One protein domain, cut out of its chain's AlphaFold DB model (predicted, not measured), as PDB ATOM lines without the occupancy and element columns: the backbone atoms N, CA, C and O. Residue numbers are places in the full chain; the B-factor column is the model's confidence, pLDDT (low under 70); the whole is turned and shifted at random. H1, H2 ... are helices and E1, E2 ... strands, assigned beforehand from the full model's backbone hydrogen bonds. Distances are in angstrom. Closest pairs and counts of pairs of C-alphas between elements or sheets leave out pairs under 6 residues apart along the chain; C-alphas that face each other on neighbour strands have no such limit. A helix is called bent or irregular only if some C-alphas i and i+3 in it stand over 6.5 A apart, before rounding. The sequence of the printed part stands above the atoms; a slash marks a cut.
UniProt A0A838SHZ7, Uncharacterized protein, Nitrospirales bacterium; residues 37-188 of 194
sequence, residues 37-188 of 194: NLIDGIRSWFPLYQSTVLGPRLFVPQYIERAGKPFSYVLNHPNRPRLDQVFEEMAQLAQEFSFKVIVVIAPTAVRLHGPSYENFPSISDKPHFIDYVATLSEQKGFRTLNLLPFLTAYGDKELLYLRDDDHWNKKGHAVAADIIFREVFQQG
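What this domain is: This is residues 37 to 188 of the 194 residues of an uncharacterized protein of Nitrospirales bacterium (UniProt A0A838SHZ7). Look for an elongated body in which a short parallel strand pair, E3 and E4, is sandwiched between H5 and H7, with H3 next to H5 at one end of the long axis. The antiparallel hairpin E1 and E2 is toward the other end, where residues 37 to 47 reach the tip; H1, H4 and H6 fill the stretch between. The printed part has 152 residues, with seven named helices and four named strands in the order E1 E2 H1 H2 H3 E3 H4 H5 E4 H6 H7; of the 92 residues in named elements helices hold 76 and strands 16, and the class is mostly helix. It is only just compact, close to loose, with a radius of gyration of the C-alphas of 17.4 A, and spans 59 by 37 by 23 A.

Where its parts are: Find C-alpha 48 at (95.762, 185.108, 81.962), where E1, residues 48 to 51, begins; E2 is residues 55 to 58. Next come H1, residues 61 to 67, H2, residues 71 to 75, and H3, residues 80 to 96, 24.7 A long from C-alpha 80 at (103.865, 198.539, 108.533). E3, residues 102 to 105, leads to H4, residues 109 to 116, irregular, with C-alphas 112 and 115 7.5 A apart. H5, residues 128 to 139, runs 16.4 A; E4 is residues 143 to 146. H6, residues 148 to 155, is only just irregular, with C-alphas 150 and 153 6.52 A apart. H7, residues 170 to 188, runs 27.1 A, with a kink of 25 degrees near residue 182, to C-alpha 188 at (90.695, 225.261, 96.287).

How they stand to each other: In the hairpin E1 and E2, N 49 and O 57 are 2.9 A apart, within hydrogen-bond range. H1 touches H4 about perpendicular, at 87 degrees, closest at the C-alphas of Ile 64 and Val 110, 6.1 A. H2 touches H5, closest at C-alphas 71 and 128, 5.4 A. H3 and H5 only just touch, with 3 pairs of C-alphas within 8 A, closest at Phe 87 and Ser 137, 7.3 A. E3, H4, H5 and E4 form a strand-helix-strand unit, two parallel neighbour strands with helices between, its crossover right-handed; N 103 and O 143 are 2.8 A apart. H4 touches H6, closest at C-alphas 113 and 155, 6.2 A. The helical hairpin H6 and H7 only just touches, with 3 pairs, closest at C-alphas 150 and 179, 7.2 A. Every O i to N i+4 pair is within hydrogen-bond range in H1, H2, H3 and H5, against 2 of 4 in H4, 2 of 4 in H6 and 12 of 15 in H7.

The domain as a whole: The C-alphas of Gly 41 and Glu 96, the two farthest apart, are 58.9 A apart. The printed part has no cut; the links H4 to H5 and H6 to H7 are long. Look for pLDDT under 70 at residues 187 to 188.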
ATOM      1  N   ASN A  37      97.024 179.795  84.207       92.00
ATOM      2  CA  ASN A  37      98.469 179.814  83.975       92.00
ATOM      3  C   ASN A  37      98.899 179.038  82.718       92.00
ATOM      4  O   ASN A  37     100.095 178.851  82.519       92.00
ATOM      5  N   LEU A  38      97.972 178.531  81.898       90.00
ATOM      6  CA  LEU A  38      98.293 177.773  80.687       90.00
ATOM      7  C   LEU A  38      97.810 178.521  79.436       90.00
ATOM      8  O   LEU A  38      96.615 178.559  79.146       90.00
ATOM      9  N   ILE A  39      98.751 179.078  78.676       86.56
ATOM     10  CA  ILE A  39      98.498 179.908  77.492       86.56
ATOM     11  C   ILE A  39      99.097 179.186  76.289       86.56
ATOM     12  O   ILE A  39     100.305 178.973  76.250       86.56
ATOM     13  N   ASP A  40      98.262 178.748  75.347       85.25
ATOM     14  CA  ASP A  40      98.693 178.022  74.140       85.25
ATOM     15  C   ASP A  40      99.628 176.825  74.431       85.25
ATOM     16  O   ASP A  40     100.599 176.565  73.725       85.25
ATOM     17  N   GLY A  41      99.353 176.092  75.518       85.19
ATOM     18  CA  GLY A  41     100.160 174.946  75.962       85.19
ATOM     19  C   GLY A  41     101.442 175.310  76.722       85.19
ATOM     20  O   GLY A  41     102.136 174.417  77.207       85.19
ATOM     21  N   ILE A  42     101.740 176.600  76.887       86.50
ATOM     22  CA  ILE A  42     102.897 177.108  77.626       86.50
ATOM     23  C   ILE A  42     102.462 177.539  79.027       86.50
ATOM     24  O   ILE A  42     101.485 178.268  79.211       86.50
ATOM     25  N   ARG A  43     103.209 177.094  80.042       91.25
ATOM     26  CA  ARG A  43     102.979 177.510  81.426       91.25
ATOM     27  C   ARG A  43     103.524 178.922  81.650       91.25
ATOM     28  O   ARG A  43     104.724 179.148  81.533       91.25
ATOM     29  N   SER A  44     102.642 179.836  82.027       91.69
ATOM     30  CA  SER A  44     102.955 181.193  82.466       91.69
ATOM     31  C   SER A  44     103.029 181.258  83.993       91.69
ATOM     32  O   SER A  44     102.301 180.555  84.694       91.69
ATOM     33  N   TRP A  45     103.897 182.120  84.520       91.75
ATOM     34  CA  TRP A  45     103.891 182.490  85.943       91.75
ATOM     35  C   TRP A  45     102.804 183.514  86.280       91.75
ATOM     36  O   TRP A  45     102.444 183.669  87.444       91.75
ATOM     37  N   PHE A  46     102.286 184.198  85.260       93.81
ATOM     38  CA  PHE A  46     101.241 185.203  85.371       93.81
ATOM     39  C   PHE A  46      99.939 184.631  84.802       93.81
ATOM     40  O   PHE A  46      99.909 184.294  83.611       93.81
ATOM     41  N   PRO A  47      98.872 184.486  85.607       94.44
ATOM     42  CA  PRO A  47      97.598 183.991  85.120       94.44
ATOM     43  C   PRO A  47      96.973 184.967  84.120       94.44
ATOM     44  O   PRO A  47      96.874 186.168  84.380       94.44
ATOM     45  N   LEU A  48      96.531 184.424  82.989       94.94
ATOM     46  CA  LEU A  48      95.762 185.108  81.962       94.94
ATOM     47  C   LEU A  48      94.272 184.947  82.254       94.94
ATOM     48  O   LEU A  48      93.752 183.832  82.269       94.94
ATOM     49  N   TYR A  49      93.577 186.067  82.412       94.38
ATOM     50  CA  TYR A  49      92.124 186.094  82.521       94.38
ATOM     51  C   TYR A  49      91.498 186.774  81.303       94.38
ATOM     52  O   TYR A  49      92.139 187.583  80.626       94.38
ATOM     53  N   GLN A  50      90.228 186.456  81.040       93.62
ATOM     54  CA  GLN A  50      89.440 187.041  79.955       93.62
ATOM     55  C   GLN A  50      88.291 187.889  80.487       93.62
ATOM     56  O   GLN A  50      87.635 187.526  81.461       93.62
ATOM     57  N   SER A  51      88.040 189.005  79.816       94.25
ATOM     58  CA  SER A  51      86.853 189.831  79.994       94.25
ATOM     59  C   SER A  51      86.248 190.097  78.623       94.25
ATOM     60  O   SER A  51      86.968 190.449  77.687       94.25
ATOM     61  N   THR A  52      84.930 189.964  78.493       92.81
ATOM     62  CA  THR A  52      84.217 190.292  77.247       92.81
ATOM     63  C   THR A  52      84.275 191.782  76.912       92.81
ATOM     64  O   THR A  52      84.161 192.146  75.745       92.81
ATOM     65  N   VAL A  53      84.490 192.636  77.920       93.94
ATOM     66  CA  VAL A  53      84.583 194.095  77.775       93.94
ATOM     67  C   VAL A  53      86.040 194.545  77.664       93.94
ATOM     68  O   VAL A  53      86.401 195.280  76.749       93.94
ATOM     69  N   LEU A  54      86.903 194.087  78.576       95.12
ATOM     70  CA  LEU A  54      88.283 194.582  78.696       95.12
ATOM     71  C   LEU A  54      89.299 193.763  77.872       95.12
ATOM     72  O   LEU A  54      90.442 194.188  77.645       95.12
ATOM     73  N   GLY A  55      88.892 192.596  77.372       93.50
ATOM     74  CA  GLY A  55      89.748 191.650  76.662       93.50
ATOM     75  C   GLY A  55      90.685 190.864  77.593       93.50
ATOM     76  O   GLY A  55      90.460 190.821  78.802       93.50
ATOM     77  N   PRO A  56      91.740 190.231  77.047       93.75
ATOM     78  CA  PRO A  56      92.704 189.439  77.813       93.75
ATOM     79  C   PRO A  56      93.645 190.301  78.668       93.75
ATOM     80  O   PRO A  56      94.101 191.359  78.214       93.75
ATOM     81  N   ARG A  57      94.017 189.811  79.858       94.62
ATOM     82  CA  ARG A  57      95.037 190.434  80.720       94.62
ATOM     83  C   ARG A  57      95.773 189.419  81.592       94.62
ATOM     84  O   ARG A  57      95.149 188.527  82.168       94.62
ATOM     85  N   LEU A  58      97.085 189.604  81.721       95.62
ATOM     86  CA  LEU A  58      97.920 188.924  82.708       95.62
ATOM     87  C   LEU A  58      97.903 189.693  84.030       95.62
ATOM     88  O   LEU A  58      97.930 190.924  84.052       95.62
ATOM     89  N   PHE A  59      97.877 188.963  85.139       95.50
ATOM     90  CA  PHE A  59      97.935 189.550  86.474       95.50
ATOM     91  C   PHE A  59      99.111 189.000  87.265       95.50
ATOM     92  O   PHE A  59      99.472 187.834  87.133       95.50
ATOM     93  N   VAL A  60      99.667 189.824  88.151       94.56
ATOM     94  CA  VAL A  60     100.691 189.394  89.103       94.56
ATOM     95  C   VAL A  60     100.037 188.599  90.244       94.56
ATOM     96  O   VAL A  60      99.242 189.170  91.003       94.56
ATOM     97  N   PRO A  61     100.342 187.291  90.407       94.38
ATOM     98  CA  PRO A  61      99.664 186.425  91.380       94.38
ATOM     99  C   PRO A  61      99.704 186.964  92.809       94.38
ATOM    100  O   PRO A  61      98.722 186.878  93.545       94.38
ATOM    101  N   GLN A  62     100.827 187.572  93.195       95.62
ATOM    102  CA  GLN A  62     101.026 188.117  94.531       95.62
ATOM    103  C   GLN A  62     100.041 189.254  94.827       95.62
ATOM    104  O   GLN A  62      99.640 189.431  95.975       95.62
ATOM    105  N   TYR A  63      99.627 190.029  93.822       95.94
ATOM    106  CA  TYR A  63      98.648 191.099  94.012       95.94
ATOM    107  C   TYR A  63      97.225 190.562  94.142       95.94
ATOM    108  O   TYR A  63      96.458 191.115  94.929       95.94
ATOM    109  N   ILE A  64      96.896 189.461  93.460       96.62
ATOM    110  CA  ILE A  64      95.631 188.740  93.660       96.62
ATOM    111  C   ILE A  64      95.568 188.208  95.092       96.62
ATOM    112  O   ILE A  64      94.627 188.503  95.827       96.62
ATOM    113  N   GLU A  65      96.615 187.497  95.518       96.56
ATOM    114  CA  GLU A  65      96.693 186.920  96.858       96.56
ATOM    115  C   GLU A  65      96.558 187.998  97.943       96.56
ATOM    116  O   GLU A  65      95.769 187.852  98.875       96.56
ATOM    117  N   ARG A  66      97.297 189.109  97.804       96.44
ATOM    118  CA  ARG A  66      97.270 190.234  98.751       96.44
ATOM    119  C   ARG A  66      95.920 190.946  98.782       96.44
ATOM    120  O   ARG A  66      95.486 191.343  99.859       96.44
ATOM    121  N   ALA A  67      95.239 191.085  97.644       96.81
ATOM    122  CA  ALA A  67      93.912 191.698  97.585       96.81
ATOM    123  C   ALA A  67      92.837 190.865  98.308       96.81
ATOM    124  O   ALA A  67      91.836 191.426  98.762       96.81
ATOM    125  N   GLY A  68      93.055 189.553  98.444       96.56
ATOM    126  CA  GLY A  68      92.222 188.642  99.231       96.56
ATOM    127  C   GLY A  68      92.527 188.610 100.733       96.56
ATOM    128  O   GLY A  68      91.788 187.977 101.483       96.56
ATOM    129  N   LYS A  69      93.597 189.261 101.211       97.44
ATOM    130  CA  LYS A  69      93.970 189.204 102.633       97.44
ATOM    131  C   LYS A  69      93.073 190.099 103.507       97.44
ATOM    132  O   LYS A  69      92.663 191.170 103.063       97.44
ATOM    133  N   PRO A  70      92.806 189.701 104.767       97.12
ATOM    134  CA  PRO A  70      92.005 190.485 105.709       97.12
ATOM    135  C   PRO A  70      92.774 191.692 106.260       97.12
ATOM    136  O   PRO A  70      93.991 191.791 106.124       97.12
ATOM    137  N   PHE A  71      92.089 192.577 106.986       96.94
ATOM    138  CA  PHE A  71      92.716 193.735 107.637       96.94
ATOM    139  C   PHE A  71      93.895 193.375 108.562       96.94
ATOM    140  O   PHE A  71      94.899 194.085 108.589       96.94
ATOM    141  N   SER A  72      93.833 192.236 109.261       97.88
ATOM    142  CA  SER A  72      94.925 191.769 110.129       97.88
ATOM    143  C   SER A  72      96.238 191.523 109.378       97.88
ATOM    144  O   SER A  72      97.305 191.656 109.969       97.88
ATOM    145  N   TYR A  73      96.193 191.222 108.076       97.50
ATOM    146  CA  TYR A  73      97.396 191.134 107.248       97.50
ATOM    147  C   TYR A  73      98.103 192.485 107.128       97.50
ATOM    148  O   TYR A  73      99.326 192.534 107.190       97.50
ATOM    149  N   VAL A  74      97.343 193.577 106.998       97.25
ATOM    150  CA  VAL A  74      97.894 194.938 106.927       97.25
ATOM    151  C   VAL A  74      98.507 195.327 108.270       97.25
ATOM    152  O   VAL A  74      99.655 195.766 108.312       97.25
ATOM    153  N   LEU A  75      97.785 195.094 109.373       97.12
ATOM    154  CA  LEU A  75      98.252 195.423 110.726       97.12
ATOM    155  C   LEU A  75      99.522 194.665 111.133       97.12
ATOM    156  O   LEU A  75     100.384 195.215 111.818       97.12
ATOM    157  N   ASN A  76      99.654 193.420 110.682       97.69
ATOM    158  CA  ASN A  76     100.794 192.565 111.002       97.69
ATOM    159  C   ASN A  76     101.861 192.552 109.896       97.69
ATOM    160  O   ASN A  76     102.789 191.746 109.951       97.69
ATOM    161  N   HIS A  77     101.747 193.412 108.876       97.44
ATOM    162  CA  HIS A  77     102.713 193.431 107.786       97.44
ATOM    163  C   HIS A  77     104.090 193.886 108.309       97.44
ATOM    164  O   HIS A  77     104.172 194.928 108.964       97.44
ATOM    165  N   PRO A  78     105.198 193.194 107.978       97.50
ATOM    166  CA  PRO A  78     106.526 193.509 108.523       97.50
ATOM    167  C   PRO A  78     107.012 194.926 108.181       97.50
ATOM    168  O   PRO A  78     107.793 195.513 108.923       97.50
ATOM    169  N   ASN A  79     106.530 195.502 107.075       96.75
ATOM    170  CA  ASN A  79     106.849 196.880 106.687       96.75
ATOM    171  C   ASN A  79     105.882 197.937 107.249       96.75
ATOM    172  O   ASN A  79     106.112 199.116 107.003       96.75
ATOM    173  N   ARG A  80     104.822 197.563 107.985       97.50
ATOM    174  CA  ARG A  80     103.865 198.539 108.533       97.50
ATOM    175  C   ARG A  80     104.549 199.595 109.417       97.50
ATOM    176  O   ARG A  80     104.342 200.769 109.138       97.50
ATOM    177  N   PRO A  81     105.427 199.243 110.381       98.12
ATOM    178  CA  PRO A  81     106.074 200.255 111.221       98.12
ATOM    179  C   PRO A  81     106.928 201.253 110.425       98.12
ATOM    180  O   PRO A  81     107.012 202.419 110.788       98.12
ATOM    181  N   ARG A  82     107.528 200.810 109.310       98.19
ATOM    182  CA  ARG A  82     108.315 201.682 108.424       98.19
ATOM    183  C   ARG A  82     107.428 202.687 107.692       98.19
ATOM    184  O   ARG A  82     107.818 203.833 107.535       98.19
ATOM    185  N   LEU A  83     106.241 202.263 107.260       97.69
ATOM    186  CA  LEU A  83     105.261 203.157 106.647       97.69
ATOM    187  C   LEU A  83     104.773 204.210 107.652       97.69
ATOM    188  O   LEU A  83     104.734 205.388 107.317       97.69
ATOM    189  N   ASP A  84     104.474 203.797 108.885       98.31
ATOM    190  CA  ASP A  84     104.061 204.709 109.960       98.31
ATOM    191  C   ASP A  84     105.139 205.763 110.242       98.31
ATOM    192  O   ASP A  84     104.833 206.950 110.358       98.31
ATOM    193  N   GLN A  85     106.405 205.333 110.293       98.56
ATOM    194  CA  GLN A  85     107.554 206.215 110.472       98.56
ATOM    195  C   GLN A  85     107.699 207.214 109.315       98.56
ATOM    196  O   GLN A  85     107.883 208.398 109.568       98.56
ATOM    197  N   VAL A  86     107.553 206.779 108.060       98.25
ATOM    198  CA  VAL A  86     107.611 207.688 106.900       98.25
ATOM    199  C   VAL A  86     106.537 208.773 106.993       98.25
ATOM    200  O   VAL A  86     106.812 209.936 106.720       98.25
ATOM    201  N   PHE A  87     105.320 208.426 107.415       98.56
ATOM    202  CA  PHE A  87     104.244 209.404 107.590       98.56
ATOM    203  C   PHE A  87     104.524 210.407 108.714       98.56
ATOM    204  O   PHE A  87     104.163 211.577 108.595       98.56
ATOM    205  N   GLU A  88     105.165 209.959 109.792       98.50
ATOM    206  CA  GLU A  88     105.635 210.833 110.868       98.50
ATOM    207  C   GLU A  88     106.720 211.800 110.371       98.50
ATOM    208  O   GLU A  88     106.584 213.010 110.535       98.50
ATOM    209  N   GLU A  89     107.745 211.289 109.688       98.44
ATOM    210  CA  GLU A  89     108.829 212.101 109.120       98.44
ATOM    211  C   GLU A  89     108.295 213.117 108.099       98.44
ATOM    212  O   GLU A  89     108.669 214.289 108.119       98.44
ATOM    213  N   MET A  90     107.347 212.710 107.250       98.31
ATOM    214  CA  MET A  90     106.666 213.615 106.321       98.31
ATOM    215  C   MET A  90     105.933 214.749 107.045       98.31
ATOM    216  O   MET A  90     105.937 215.876 106.554       98.31
ATOM    217  N   ALA A  91     105.303 214.476 108.192       98.31
ATOM    218  CA  ALA A  91     104.564 215.483 108.950       98.31
ATOM    219  C   ALA A  91     105.513 216.494 109.601       98.31
ATOM    220  O   ALA A  91     105.264 217.699 109.542       98.31
ATOM    221  N   GLN A  92     106.630 216.008 110.148       98.31
ATOM    222  CA  GLN A  92     107.685 216.844 110.722       98.31
ATOM    223  C   GLN A  92     108.289 217.773 109.664       98.31
ATOM    224  O   GLN A  92     108.337 218.983 109.872       98.31
ATOM    225  N   LEU A  93     108.644 217.235 108.492       98.38
ATOM    226  CA  LEU A  93     109.175 218.031 107.382       98.38
ATOM    227  C   LEU A  93     108.155 219.056 106.868       98.38
ATOM    228  O   LEU A  93     108.510 220.204 106.606       98.38
ATOM    229  N   ALA A  94     106.884 218.667 106.740       98.12
ATOM    230  CA  ALA A  94     105.817 219.569 106.310       98.12
ATOM    231  C   ALA A  94     105.662 220.765 107.259       98.12
ATOM    232  O   ALA A  94     105.480 221.897 106.805       98.12
ATOM    233  N   GLN A  95     105.782 220.522 108.568       97.38
ATOM    234  CA  GLN A  95     105.752 221.565 109.588       97.38
ATOM    235  C   GLN A  95     107.012 222.440 109.549       97.38
ATOM    236  O   GLN A  95     106.894 223.664 109.548       97.38
ATOM    237  N   GLU A  96     108.199 221.832 109.487       98.31
ATOM    238  CA  GLU A  96     109.488 222.533 109.472       98.31
ATOM    239  C   GLU A  96     109.611 223.475 108.268       98.31
ATOM    240  O   GLU A  96     109.960 224.646 108.416       98.31
ATOM    241  N   PHE A  97     109.254 222.991 107.079       98.19
ATOM    242  CA  PHE A  97     109.409 223.726 105.823       98.19
ATOM    243  C   PHE A  97     108.111 224.376 105.328       98.19
ATOM    244  O   PHE A  97     108.065 224.888 104.210       98.19
ATOM    245  N   SER A  98     107.055 224.387 106.150       97.12
ATOM    246  CA  SER A  98     105.781 225.070 105.872       97.12
ATOM    247  C   SER A  98     105.140 224.697 104.525       97.12
ATOM    248  O   SER A  98     104.621 225.559 103.810       97.12
ATOM    249  N   PHE A  99     105.138 223.408 104.171       96.69
ATOM    250  CA  PHE A  99     104.438 222.903 102.985       96.69
ATOM    251  C   PHE A  99     103.275 221.983 103.355       96.69
ATOM    252  O   PHE A  99     103.191 221.435 104.450       96.69
ATOM    253  N   LYS A 100     102.340 221.814 102.416       94.94
ATOM    254  CA  LYS A 100     101.203 220.901 102.572       94.94
ATOM    255  C   LYS A 100     101.502 219.575 101.891       94.94
ATOM    256  O   LYS A 100     101.985 219.554 100.763       94.94
ATOM    257  N   VAL A 101     101.130 218.486 102.551       96.94
ATOM    258  CA  VAL A 101     101.190 217.137 101.991       96.94
ATOM    259  C   VAL A 101      99.799 216.714 101.539       96.94
ATOM    260  O   VAL A 101      98.817 216.843 102.275       96.94
ATOM    261  N   ILE A 102      99.731 216.190 100.317       96.88
ATOM    262  CA  ILE A 102      98.551 215.519  99.779       96.88
ATOM    263  C   ILE A 102      98.950 214.089  99.431       96.88
ATOM    264  O   ILE A 102      99.884 213.874  98.661       96.88
ATOM    265  N   VAL A 103      98.231 213.117  99.982       97.94
ATOM    266  CA  VAL A 103      98.450 211.693  99.723       97.94
ATOM    267  C   VAL A 103      97.434 211.221  98.691       97.94
ATOM    268  O   VAL A 103      96.230 211.218  98.940       97.94
ATOM    269  N   VAL A 104      97.914 210.811  97.518       97.81
ATOM    270  CA  VAL A 104      97.075 210.221  96.470       97.81
ATOM    271  C   VAL A 104      97.278 208.711  96.471       97.81
ATOM    272  O   VAL A 104      98.392 208.232  96.272       97.81
ATOM    273  N   ILE A 105      96.202 207.955  96.686       98.00
ATOM    274  CA  ILE A 105      96.246 206.494  96.765       98.00
ATOM    275  C   ILE A 105      95.690 205.911  95.468       98.00
ATOM    276  O   ILE A 105      94.490 205.990  95.196       98.00
ATOM    277  N   ALA A 106      96.567 205.308  94.668       97.06
ATOM    278  CA  ALA A 106      96.185 204.549  93.484       97.06
ATOM    279  C   ALA A 106      95.757 203.118  93.872       97.06
ATOM    280  O   ALA A 106      96.459 202.469  94.654       97.06
ATOM    281  N   PRO A 107      94.638 202.587  93.339       97.12
ATOM    282  CA  PRO A 107      94.336 201.164  93.479       97.12
ATOM    283  C   PRO A 107      95.343 200.320  92.692       97.12
ATOM    284  O   PRO A 107      96.038 200.837  91.831       97.12
ATOM    285  N   THR A 108      95.393 199.011  92.926       97.31
ATOM    286  CA  THR A 108      96.081 198.086  92.010       97.31
ATOM    287  C   THR A 108      95.170 197.715  90.837       97.31
ATOM    288  O   THR A 108      93.942 197.787  90.954       97.31
ATOM    289  N   ALA A 109      95.744 197.223  89.733       97.00
ATOM    290  CA  ALA A 109      94.968 196.666  88.621       97.00
ATOM    291  C   ALA A 109      94.037 195.525  89.068       97.00
ATOM    292  O   ALA A 109      92.913 195.416  88.586       97.00
ATOM    293  N   VAL A 110      94.478 194.703  90.030       97.19
ATOM    294  CA  VAL A 110      93.666 193.638  90.646       97.19
ATOM    295  C   VAL A 110      92.407 194.204  91.294       97.19
ATOM    296  O   VAL A 110      91.320 193.689  91.062       97.19
ATOM    297  N   ARG A 111      92.541 195.265  92.098       96.94
ATOM    298  CA  ARG A 111      91.404 195.863  92.804       96.94
ATOM    299  C   ARG A 111      90.452 196.578  91.848       96.94
ATOM    300  O   ARG A 111      89.250 196.515  92.069       96.94
ATOM    301  N   LEU A 112      90.991 197.261  90.834       97.38
ATOM    302  CA  LEU A 112      90.191 198.038  89.890       97.38
ATOM    303  C   LEU A 112      89.489 197.156  88.851       97.38
ATOM    304  O   LEU A 112      88.307 197.342  88.608       97.38
ATOM    305  N   HIS A 113      90.218 196.230  88.226       97.31
ATOM    306  CA  HIS A 113      89.724 195.490  87.065       97.31
ATOM    307  C   HIS A 113      89.451 194.015  87.337       97.31
ATOM    308  O   HIS A 113      88.671 193.426  86.602       97.31
ATOM    309  N   GLY A 114      90.081 193.398  88.344       95.75
ATOM    310  CA  GLY A 114      89.958 191.960  88.622       95.75
ATOM    311  C   GLY A 114      88.512 191.439  88.623       95.75
ATOM    312  O   GLY A 114      88.239 190.473  87.912       95.75
ATOM    313  N   PRO A 115      87.559 192.104  89.312       94.62
ATOM    314  CA  PRO A 115      86.152 191.688  89.324       94.62
ATOM    315  C   PRO A 115      85.464 191.625  87.948       94.62
ATOM    316  O   PRO A 115      84.455 190.941  87.808       94.62
ATOM    317  N   SER A 116      85.991 192.309  86.929       94.69
ATOM    318  CA  SER A 116      85.436 192.337  85.567       94.69
ATOM    319  C   SER A 116      85.898 191.162  84.687       94.69
ATOM    320  O   SER A 116      85.565 191.122  83.497       94.69
ATOM    321  N   TYR A 117      86.697 190.239  85.232       95.00
ATOM    322  CA  TYR A 117      87.246 189.084  84.522       95.00
ATOM    323  C   TYR A 117      86.555 187.774  84.914       95.00
ATOM    324  O   TYR A 117      86.263 187.511  86.080       95.00
ATOM    325  N   GLU A 118      86.341 186.910  83.926       93.25
ATOM    326  CA  GLU A 118      85.737 185.593  84.117       93.25
ATOM    327  C   GLU A 118      86.623 184.693  84.987       93.25
ATOM    328  O   GLU A 118      87.827 184.569  84.748       93.25
ATOM    329  N   ASN A 119      86.015 184.012  85.964       91.62
ATOM    330  CA  ASN A 119      86.693 183.105  86.902       91.62
ATOM    331  C   ASN A 119      87.845 183.761  87.685       91.62
ATOM    332  O   ASN A 119      88.755 183.067  88.150       91.62
ATOM    333  N   PHE A 120      87.828 185.089  87.825       94.69
ATOM    334  CA  PHE A 120      88.805 185.784  88.648       94.69
ATOM    335  C   PHE A 120      88.623 185.393  90.125       94.69
ATOM    336  O   PHE A 120      87.484 185.318  90.596       94.69
ATOM    337  N   PRO A 121      89.705 185.125  90.878       94.62
ATOM    338  CA  PRO A 121      89.599 184.765  92.285       94.62
ATOM    339  C   PRO A 121      88.912 185.860  93.100       94.62
ATOM    340  O   PRO A 121      89.195 187.046  92.919       94.62
ATOM    341  N   SER A 122      88.055 185.463  94.040       93.81
ATOM    342  CA  SER A 122      87.447 186.406  94.975       93.81
ATOM    343  C   SER A 122      88.527 187.138  95.776       93.81
ATOM    344  O   SER A 122      89.418 186.524  96.366       93.81
ATOM    345  N   ILE A 123      88.423 188.462  95.811       96.06
ATOM    346  CA  ILE A 123      89.253 189.355  96.626       96.06
ATOM    347  C   ILE A 123      88.413 189.891  97.795       96.06
ATOM    348  O   ILE A 123      87.193 189.785  97.767       96.06
ATOM    349  N   SER A 124      89.038 190.462  98.830       96.50
ATOM    350  CA  SER A 124      88.291 191.061  99.952       96.50
ATOM    351  C   SER A 124      87.406 192.204  99.452       96.50
ATOM    352  O   SER A 124      87.899 193.035  98.699       96.50
ATOM    353  N   ASP A 125      86.159 192.327  99.900       94.12
ATOM    354  CA  ASP A 125      85.284 193.442  99.495       94.12
ATOM    355  C   ASP A 125      85.827 194.814  99.931       94.12
ATOM    356  O   ASP A 125      85.500 195.846  99.344       94.12
ATOM    357  N   LYS A 126      86.685 194.838 100.959       95.75
ATOM    358  CA  LYS A 126      87.265 196.065 101.509       95.75
ATOM    359  C   LYS A 126      88.717 196.255 101.056       95.75
ATOM    360  O   LYS A 126      89.532 195.331 101.182       95.75
ATOM    361  N   PRO A 127      89.107 197.454 100.593       96.25
ATOM    362  CA  PRO A 127      90.478 197.741 100.195       96.25
ATOM    363  C   PRO A 127      91.348 198.083 101.419       96.25
ATOM    364  O   PRO A 127      91.911 199.166 101.514       96.25
ATOM    365  N   HIS A 128      91.523 197.126 102.331       97.56
ATOM    366  CA  HIS A 128      92.128 197.322 103.656       97.56
ATOM    367  C   HIS A 128      93.439 198.124 103.704       97.56
ATOM    368  O   HIS A 128      93.648 198.892 104.637       97.56
ATOM    369  N   PHE A 129      94.339 197.946 102.730       96.75
ATOM    370  CA  PHE A 129      95.581 198.724 102.675       96.75
ATOM    371  C   PHE A 129      95.335 200.192 102.291       96.75
ATOM    372  O   PHE A 129      95.950 201.079 102.870       96.75
ATOM    373  N   ILE A 130      94.405 200.455 101.366       97.44
ATOM    374  CA  ILE A 130      93.988 201.816 100.999       97.44
ATOM    375  C   ILE A 130      93.347 202.499 102.211       97.44
ATOM    376  O   ILE A 130      93.727 203.618 102.540       97.44
ATOM    377  N   ASP A 131      92.446 201.802 102.908       97.56
ATOM    378  CA  ASP A 131      91.776 202.325 104.107       97.56
ATOM    379  C   ASP A 131      92.783 202.638 105.227       97.56
ATOM    380  O   ASP A 131      92.677 203.660 105.909       97.56
ATOM    381  N   TYR A 132      93.803 201.785 105.392       98.06
ATOM    382  CA  TYR A 132      94.886 202.005 106.349       98.06
ATOM    383  C   TYR A 132      95.691 203.266 106.026       98.06
ATOM    384  O   TYR A 132      95.883 204.109 106.897       98.06
ATOM    385  N   VAL A 133      96.136 203.416 104.773       98.19
ATOM    386  CA  VAL A 133      96.895 204.596 104.335       98.19
ATOM    387  C   VAL A 133      96.048 205.861 104.465       98.19
ATOM    388  O   VAL A 133      96.565 206.891 104.892       98.19
ATOM    389  N   ALA A 134      94.749 205.793 104.159       97.88
ATOM    390  CA  ALA A 134      93.841 206.922 104.336       97.88
ATOM    391  C   ALA A 134      93.728 207.335 105.810       97.88
ATOM    392  O   ALA A 134      93.959 208.500 106.127       97.88
ATOM    393  N   THR A 135      93.504 206.372 106.710       97.56
ATOM    394  CA  THR A 135      93.458 206.612 108.163       97.56
ATOM    395  C   THR A 135      94.769 207.212 108.674       97.56
ATOM    396  O   THR A 135      94.763 208.183 109.427       97.56
ATOM    397  N   LEU A 136      95.911 206.660 108.252       97.81
ATOM    398  CA  LEU A 136      97.228 207.151 108.652       97.81
ATOM    399  C   LEU A 136      97.467 208.588 108.164       97.81
ATOM    400  O   LEU A 136      97.997 209.413 108.901       97.81
ATOM    401  N   SER A 137      97.032 208.908 106.945       98.00
ATOM    402  CA  SER A 137      97.116 210.263 106.388       98.00
ATOM    403  C   SER A 137      96.269 211.259 107.186       98.00
ATOM    404  O   SER A 137      96.750 212.337 107.533       98.00
ATOM    405  N   GLU A 138      95.030 210.886 107.526       96.81
ATOM    406  CA  GLU A 138      94.116 211.709 108.328       96.81
ATOM    407  C   GLU A 138      94.686 211.992 109.723       96.81
ATOM    408  O   GLU A 138      94.653 213.132 110.183       96.81
ATOM    409  N   GLN A 139      95.291 210.988 110.366       97.62
ATOM    410  CA  GLN A 139      95.960 211.143 111.664       97.62
ATOM    411  C   GLN A 139      97.118 212.151 111.634       97.62
ATOM    412  O   GLN A 139      97.426 212.751 112.662       97.62
ATOM    413  N   LYS A 140      97.761 212.346 110.475       97.69
ATOM    414  CA  LYS A 140      98.825 213.346 110.277       97.69
ATOM    415  C   LYS A 140      98.310 214.688 109.756       97.69
ATOM    416  O   LYS A 140      99.105 215.585 109.492       97.69
ATOM    417  N   GLY A 141      96.996 214.846 109.598       96.31
ATOM    418  CA  GLY A 141      96.394 216.060 109.047       96.31
ATOM    419  C   GLY A 141      96.666 216.257 107.552       96.31
ATOM    420  O   GLY A 141      96.512 217.368 107.040       96.31
ATOM    421  N   PHE A 142      97.077 215.207 106.836       97.50
ATOM    422  CA  PHE A 142      97.270 215.272 105.391       97.50
ATOM    423  C   PHE A 142      95.930 215.200 104.672       97.50
ATOM    424  O   PHE A 142      95.009 214.488 105.078       97.50
ATOM    425  N   ARG A 143      95.833 215.904 103.543       95.19
ATOM    426  CA  ARG A 143      94.703 215.719 102.635       95.19
ATOM    427  C   ARG A 143      94.898 214.418 101.863       95.19
ATOM    428  O   ARG A 143      95.955 214.221 101.271       95.19
ATOM    429  N   THR A 144      93.868 213.585 101.790       96.75
ATOM    430  CA  THR A 144      93.935 212.298 101.084       96.75
ATOM    431  C   THR A 144      92.974 212.255  99.911       96.75
ATOM    432  O   THR A 144      91.826 212.678 100.026       96.75
ATOM    433  N   LEU A 145      93.429 211.696  98.791       97.25
ATOM    434  CA  LEU A 145      92.597 211.350  97.645       97.25
ATOM    435  C   LEU A 145      92.745 209.858  97.334       97.25
ATOM    436  O   LEU A 145      93.766 209.418  96.808       97.25
ATOM    437  N   ASN A 146      91.707 209.078  97.626       97.44
ATOM    438  CA  ASN A 146      91.605 207.696  97.164       97.44
ATOM    439  C   ASN A 146      91.077 207.680  95.725       97.44
ATOM    440  O   ASN A 146      89.932 208.059  95.493       97.44
ATOM    441  N   LEU A 147      91.888 207.223  94.766       98.00
ATOM    442  CA  LEU A 147      91.508 207.202  93.351       98.00
ATOM    443  C   LEU A 147      90.548 206.066  92.989       98.00
ATOM    444  O   LEU A 147      89.887 206.161  91.958       98.00
ATOM    445  N   LEU A 148      90.453 205.005  93.797       96.81
ATOM    446  CA  LEU A 148      89.631 203.832  93.482       96.81
ATOM    447  C   LEU A 148      88.184 204.187  93.086       96.81
ATOM    448  O   LEU A 148      87.812 203.847  91.964       96.81
ATOM    449  N   PRO A 149      87.384 204.901  93.907       95.56
ATOM    450  CA  PRO A 149      85.995 205.204  93.554       95.56
ATOM    451  C   PRO A 149      85.857 206.042  92.274       95.56
ATOM    452  O   PRO A 149      84.898 205.869  91.527       95.56
ATOM    453  N   PHE A 150      86.819 206.925  91.991       96.38
ATOM    454  CA  PHE A 150      86.797 207.761  90.789       96.38
ATOM    455  C   PHE A 150      87.182 206.979  89.530       96.38
ATOM    456  O   PHE A 150      86.670 207.259  88.448       96.38
ATOM    457  N   LEU A 151      88.085 206.004  89.664       97.19
ATOM    458  CA  LEU A 151      88.564 205.194  88.550       97.19
ATOM    459  C   LEU A 151      87.591 204.076  88.173       97.19
ATOM    460  O   LEU A 151      87.563 203.719  86.999       97.19
ATOM    461  N   THR A 152      86.785 203.549  89.102       94.69
ATOM    462  CA  THR A 152      85.856 202.432  88.829       94.69
ATOM    463  C   THR A 152      84.958 202.703  87.618       94.69
ATOM    464  O   THR A 152      84.906 201.891  86.701       94.69
ATOM    465  N   ALA A 153      84.359 203.897  87.527       90.56
ATOM    466  CA  ALA A 153      83.455 204.253  86.427       90.56
ATOM    467  C   ALA A 153      84.107 204.210  85.026       90.56
ATOM    468  O   ALA A 153      83.413 204.023  84.021       90.56
ATOM    469  N   TYR A 154      85.427 204.403  84.956       94.19
ATOM    470  CA  TYR A 154      86.224 204.258  83.736       94.19
ATOM    471  C   TYR A 154      86.695 202.812  83.563       94.19
ATOM    472  O   TYR A 154      86.592 202.249  82.474       94.19
ATOM    473  N   GLY A 155      87.172 202.203  84.650       92.81
ATOM    474  CA  GLY A 155      87.761 200.870  84.661       92.81
ATOM    475  C   GLY A 155      86.798 199.743  84.291       92.81
ATOM    476  O   GLY A 155      87.254 198.697  83.831       92.81
ATOM    477  N   ASP A 156      85.490 199.981  84.417       91.12
ATOM    478  CA  ASP A 156      84.435 199.066  83.968       91.12
ATOM    479  C   ASP A 156      84.271 199.031  82.438       91.12
ATOM    480  O   ASP A 156      83.672 198.104  81.894       91.12
ATOM    481  N   LYS A 157      84.773 200.049  81.726       92.94
ATOM    482  CA  LYS A 157      84.556 200.241  80.279       92.94
ATOM    483  C   LYS A 157      85.832 200.117  79.465       92.94
ATOM    484  O   LYS A 157      85.784 199.723  78.304       92.94
ATOM    485  N   GLU A 158      86.963 200.485  80.050       94.44
ATOM    486  CA  GLU A 158      88.252 200.483  79.376       94.44
ATOM    487  C   GLU A 158      89.380 200.061  80.315       94.44
ATOM    488  O   GLU A 158      89.336 200.260  81.529       94.44
ATOM    489  N   LEU A 159      90.436 199.489  79.735       95.94
ATOM    490  CA  LEU A 159      91.648 199.193  80.483       95.94
ATOM    491  C   LEU A 159      92.416 200.476  80.779       95.94
ATOM    492  O   LEU A 159      92.791 201.203  79.860       95.94
ATOM    493  N   LEU A 160      92.734 200.694  82.055       97.69
ATOM    494  CA  LEU A 160      93.579 201.804  82.510       97.69
ATOM    495  C   LEU A 160      95.018 201.366  82.810       97.69
ATOM    496  O   LEU A 160      95.896 202.200  83.009       97.69
ATOM    497  N   TYR A 161      95.275 200.061  82.791       97.94
ATOM    498  CA  TYR A 161      96.581 199.443  83.010       97.94
ATOM    499  C   TYR A 161      97.057 198.712  81.750       97.94
ATOM    500  O   TYR A 161      96.249 198.329  80.898       97.94
ATOM    501  N   LEU A 162      98.367 198.503  81.626       95.94
ATOM    502  CA  LEU A 162      98.968 197.700  80.550       95.94
ATOM    503  C   LEU A 162      98.547 196.230  80.659       95.94
ATOM    504  O   LEU A 162      98.354 195.740  81.762       95.94
ATOM    505  N   ARG A 163      98.354 195.511  79.545       94.19
ATOM    506  CA  ARG A 163      97.760 194.151  79.558       94.19
ATOM    507  C   ARG A 163      98.612 193.094  80.265       94.19
ATOM    508  O   ARG A 163      98.080 192.060  80.656       94.19
ATOM    509  N   ASP A 164      99.900 193.342  80.381       91.44
ATOM    510  CA  ASP A 164     100.937 192.422  80.834       91.44
ATOM    511  C   ASP A 164     101.777 192.987  81.986       91.44
ATOM    512  O   ASP A 164     102.746 192.364  82.407       91.44
ATOM    513  N   ASP A 165     101.387 194.146  82.514       91.69
ATOM    514  CA  ASP A 165     102.147 194.898  83.505       91.69
ATOM    515  C   ASP A 165     101.203 195.646  84.472       91.69
ATOM    516  O   ASP A 165     100.035 195.918  84.162       91.69
ATOM    517  N   ASP A 166     101.681 195.941  85.682       90.81
ATOM    518  CA  ASP A 166     100.886 196.559  86.753       90.81
ATOM    519  C   ASP A 166     100.920 198.094  86.777       90.81
ATOM    520  O   ASP A 166     100.315 198.710  87.658       90.81
ATOM    521  N   HIS A 167     101.560 198.732  85.800       96.44
ATOM    522  CA  HIS A 167     101.533 200.175  85.611       96.44
ATOM    523  C   HIS A 167     100.340 200.613  84.759       96.44
ATOM    524  O   HIS A 167      99.752 199.865  83.964       96.44
ATOM    525  N   TRP A 168      99.981 201.885  84.923       97.00
ATOM    526  CA  TRP A 168      98.989 202.531  84.082       97.00
ATOM    527  C   TRP A 168      99.443 202.576  82.626       97.00
ATOM    528  O   TRP A 168     100.617 202.754  82.310       97.00
ATOM    529  N   ASN A 169      98.478 202.467  81.720       97.44
ATOM    530  CA  ASN A 169      98.701 202.829  80.329       97.44
ATOM    531  C   ASN A 169      98.513 204.350  80.147       97.44
ATOM    532  O   ASN A 169      98.147 205.076  81.077       97.44
ATOM    533  N   LYS A 170      98.721 204.854  78.923       97.50
ATOM    534  CA  LYS A 170      98.561 206.286  78.604       97.50
ATOM    535  C   LYS A 170      97.200 206.850  79.037       97.50
ATOM    536  O   LYS A 170      97.130 207.983  79.509       97.50
ATOM    537  N   LYS A 171      96.124 206.074  78.877       97.19
ATOM    538  CA  LYS A 171      94.768 206.482  79.258       97.19
ATOM    539  C   LYS A 171      94.601 206.504  80.777       97.19
ATOM    540  O   LYS A 171      94.083 207.490  81.288       97.19
ATOM    541  N   GLY A 172      95.106 205.495  81.489       97.81
ATOM    542  CA  GLY A 172      95.116 205.466  82.954       97.81
ATOM    543  C   GLY A 172      95.834 206.667  83.562       97.81
ATOM    544  O   GLY A 172      95.271 207.335  84.425       97.81
ATOM    545  N   HIS A 173      97.012 207.020  83.036       98.06
ATOM    546  CA  HIS A 173      97.717 208.240  83.437       98.06
ATOM    547  C   HIS A 173      96.886 209.505  83.196       98.06
ATOM    548  O   HIS A 173      96.788 210.343  84.088       98.06
ATOM    549  N   ALA A 174      96.269 209.642  82.017       98.12
ATOM    550  CA  ALA A 174      95.462 210.815  81.685       98.12
ATOM    551  C   ALA A 174      94.231 210.958  82.597       98.12
ATOM    552  O   ALA A 174      93.968 212.045  83.104       98.12
ATOM    553  N   VAL A 175      93.505 209.863  82.841       97.75
ATOM    554  CA  VAL A 175      92.316 209.853  83.708       97.75
ATOM    555  C   VAL A 175      92.696 210.155  85.157       97.75
ATOM    556  O   VAL A 175      92.056 210.986  85.797       97.75
ATOM    557  N   ALA A 176      93.756 209.533  85.678       97.75
ATOM    558  CA  ALA A 176      94.215 209.801  87.035       97.75
ATOM    559  C   ALA A 176      94.672 211.256  87.212       97.75
ATOM    560  O   ALA A 176      94.317 211.883  88.206       97.75
ATOM    561  N   ALA A 177      95.412 211.809  86.246       97.31
ATOM    562  CA  ALA A 177      95.846 213.201  86.283       97.31
ATOM    563  C   ALA A 177      94.659 214.179  86.288       97.31
ATOM    564  O   ALA A 177      94.664 215.118  87.081       97.31
ATOM    565  N   ASP A 178      93.630 213.939  85.467       97.12
ATOM    566  CA  ASP A 178      92.405 214.753  85.447       97.12
ATOM    567  C   ASP A 178      91.663 214.714  86.791       97.12
ATOM    568  O   ASP A 178      91.318 215.757  87.350       97.12
ATOM    569  N   ILE A 179      91.489 213.517  87.367       96.62
ATOM    570  CA  ILE A 179      90.867 213.347  88.687       96.62
ATOM    571  C   ILE A 179      91.671 214.100  89.750       96.62
ATOM    572  O   ILE A 179      91.099 214.864  90.523       96.62
ATOM    573  N   ILE A 180      92.995 213.927  89.784       96.25
ATOM    574  CA  ILE A 180      93.859 214.626  90.744       96.25
ATOM    575  C   ILE A 180      93.729 216.139  90.559       96.25
ATOM    576  O   ILE A 180      93.560 216.857  91.541       96.25
ATOM    577  N   PHE A 181      93.764 216.635  89.324       95.62
ATOM    578  CA  PHE A 181      93.631 218.058  89.040       95.62
ATOM    579  C   PHE A 181      92.307 218.631  89.565       95.62
ATOM    580  O   PHE A 181      92.306 219.608  90.321       95.62
ATOM    581  N   ARG A 182      91.187 217.989  89.227       94.81
ATOM    582  CA  ARG A 182      89.847 218.420  89.638       94.81
ATOM    583  C   ARG A 182      89.658 218.352  91.150       94.81
ATOM    584  O   ARG A 182      89.249 219.331  91.772       94.81
ATOM    585  N   GLU A 183      89.959 217.205  91.748       94.06
ATOM    586  CA  GLU A 183      89.681 216.978  93.163       94.06
ATOM    587  C   GLU A 183      90.647 217.770  94.041       94.06
ATOM    588  O   GLU A 183      90.229 218.404  95.004       94.06
ATOM    589  N   VAL A 184      91.939 217.807  93.706       90.62
ATOM    590  CA  VAL A 184      92.952 218.430  94.565       90.62
ATOM    591  C   VAL A 184      93.081 219.927  94.309       90.62
ATOM    592  O   VAL A 184      93.078 220.703  95.266       90.62
ATOM    593  N   PHE A 185      93.183 220.354  93.052       86.44
ATOM    594  CA  PHE A 185      93.596 221.723  92.732       86.44
ATOM    595  C   PHE A 185      92.421 222.657  92.432       86.44
ATOM    596  O   PHE A 185      92.466 223.819  92.831       86.44
ATOM    597  N   GLN A 186      91.336 222.178  91.814       81.25
ATOM    598  CA  GLN A 186      90.193 223.047  91.489       81.25
ATOM    599  C   GLN A 186      89.261 223.323  92.677       81.25
ATOM    600  O   GLN A 186      88.747 224.433  92.797       81.25
ATOM    601  N   GLN A 187      89.095 222.385  93.616       63.50
ATOM    602  CA  GLN A 187      88.273 222.616  94.821       63.50
ATOM    603  C   GLN A 187      88.825 223.723  95.746       63.50
ATOM    604  O   GLN A 187      88.099 224.227  96.601       63.50
ATOM    605  N   GLY A 188      90.089 224.130  95.575       51.09
ATOM    606  CA  GLY A 188      90.695 225.261  96.287       51.09
ATOM    607  C   GLY A 188      90.421 226.635  95.665       51.09
ATOM    608  O   GLY A 188      90.615 227.640  96.341       51.09
TER     609      GLY A 188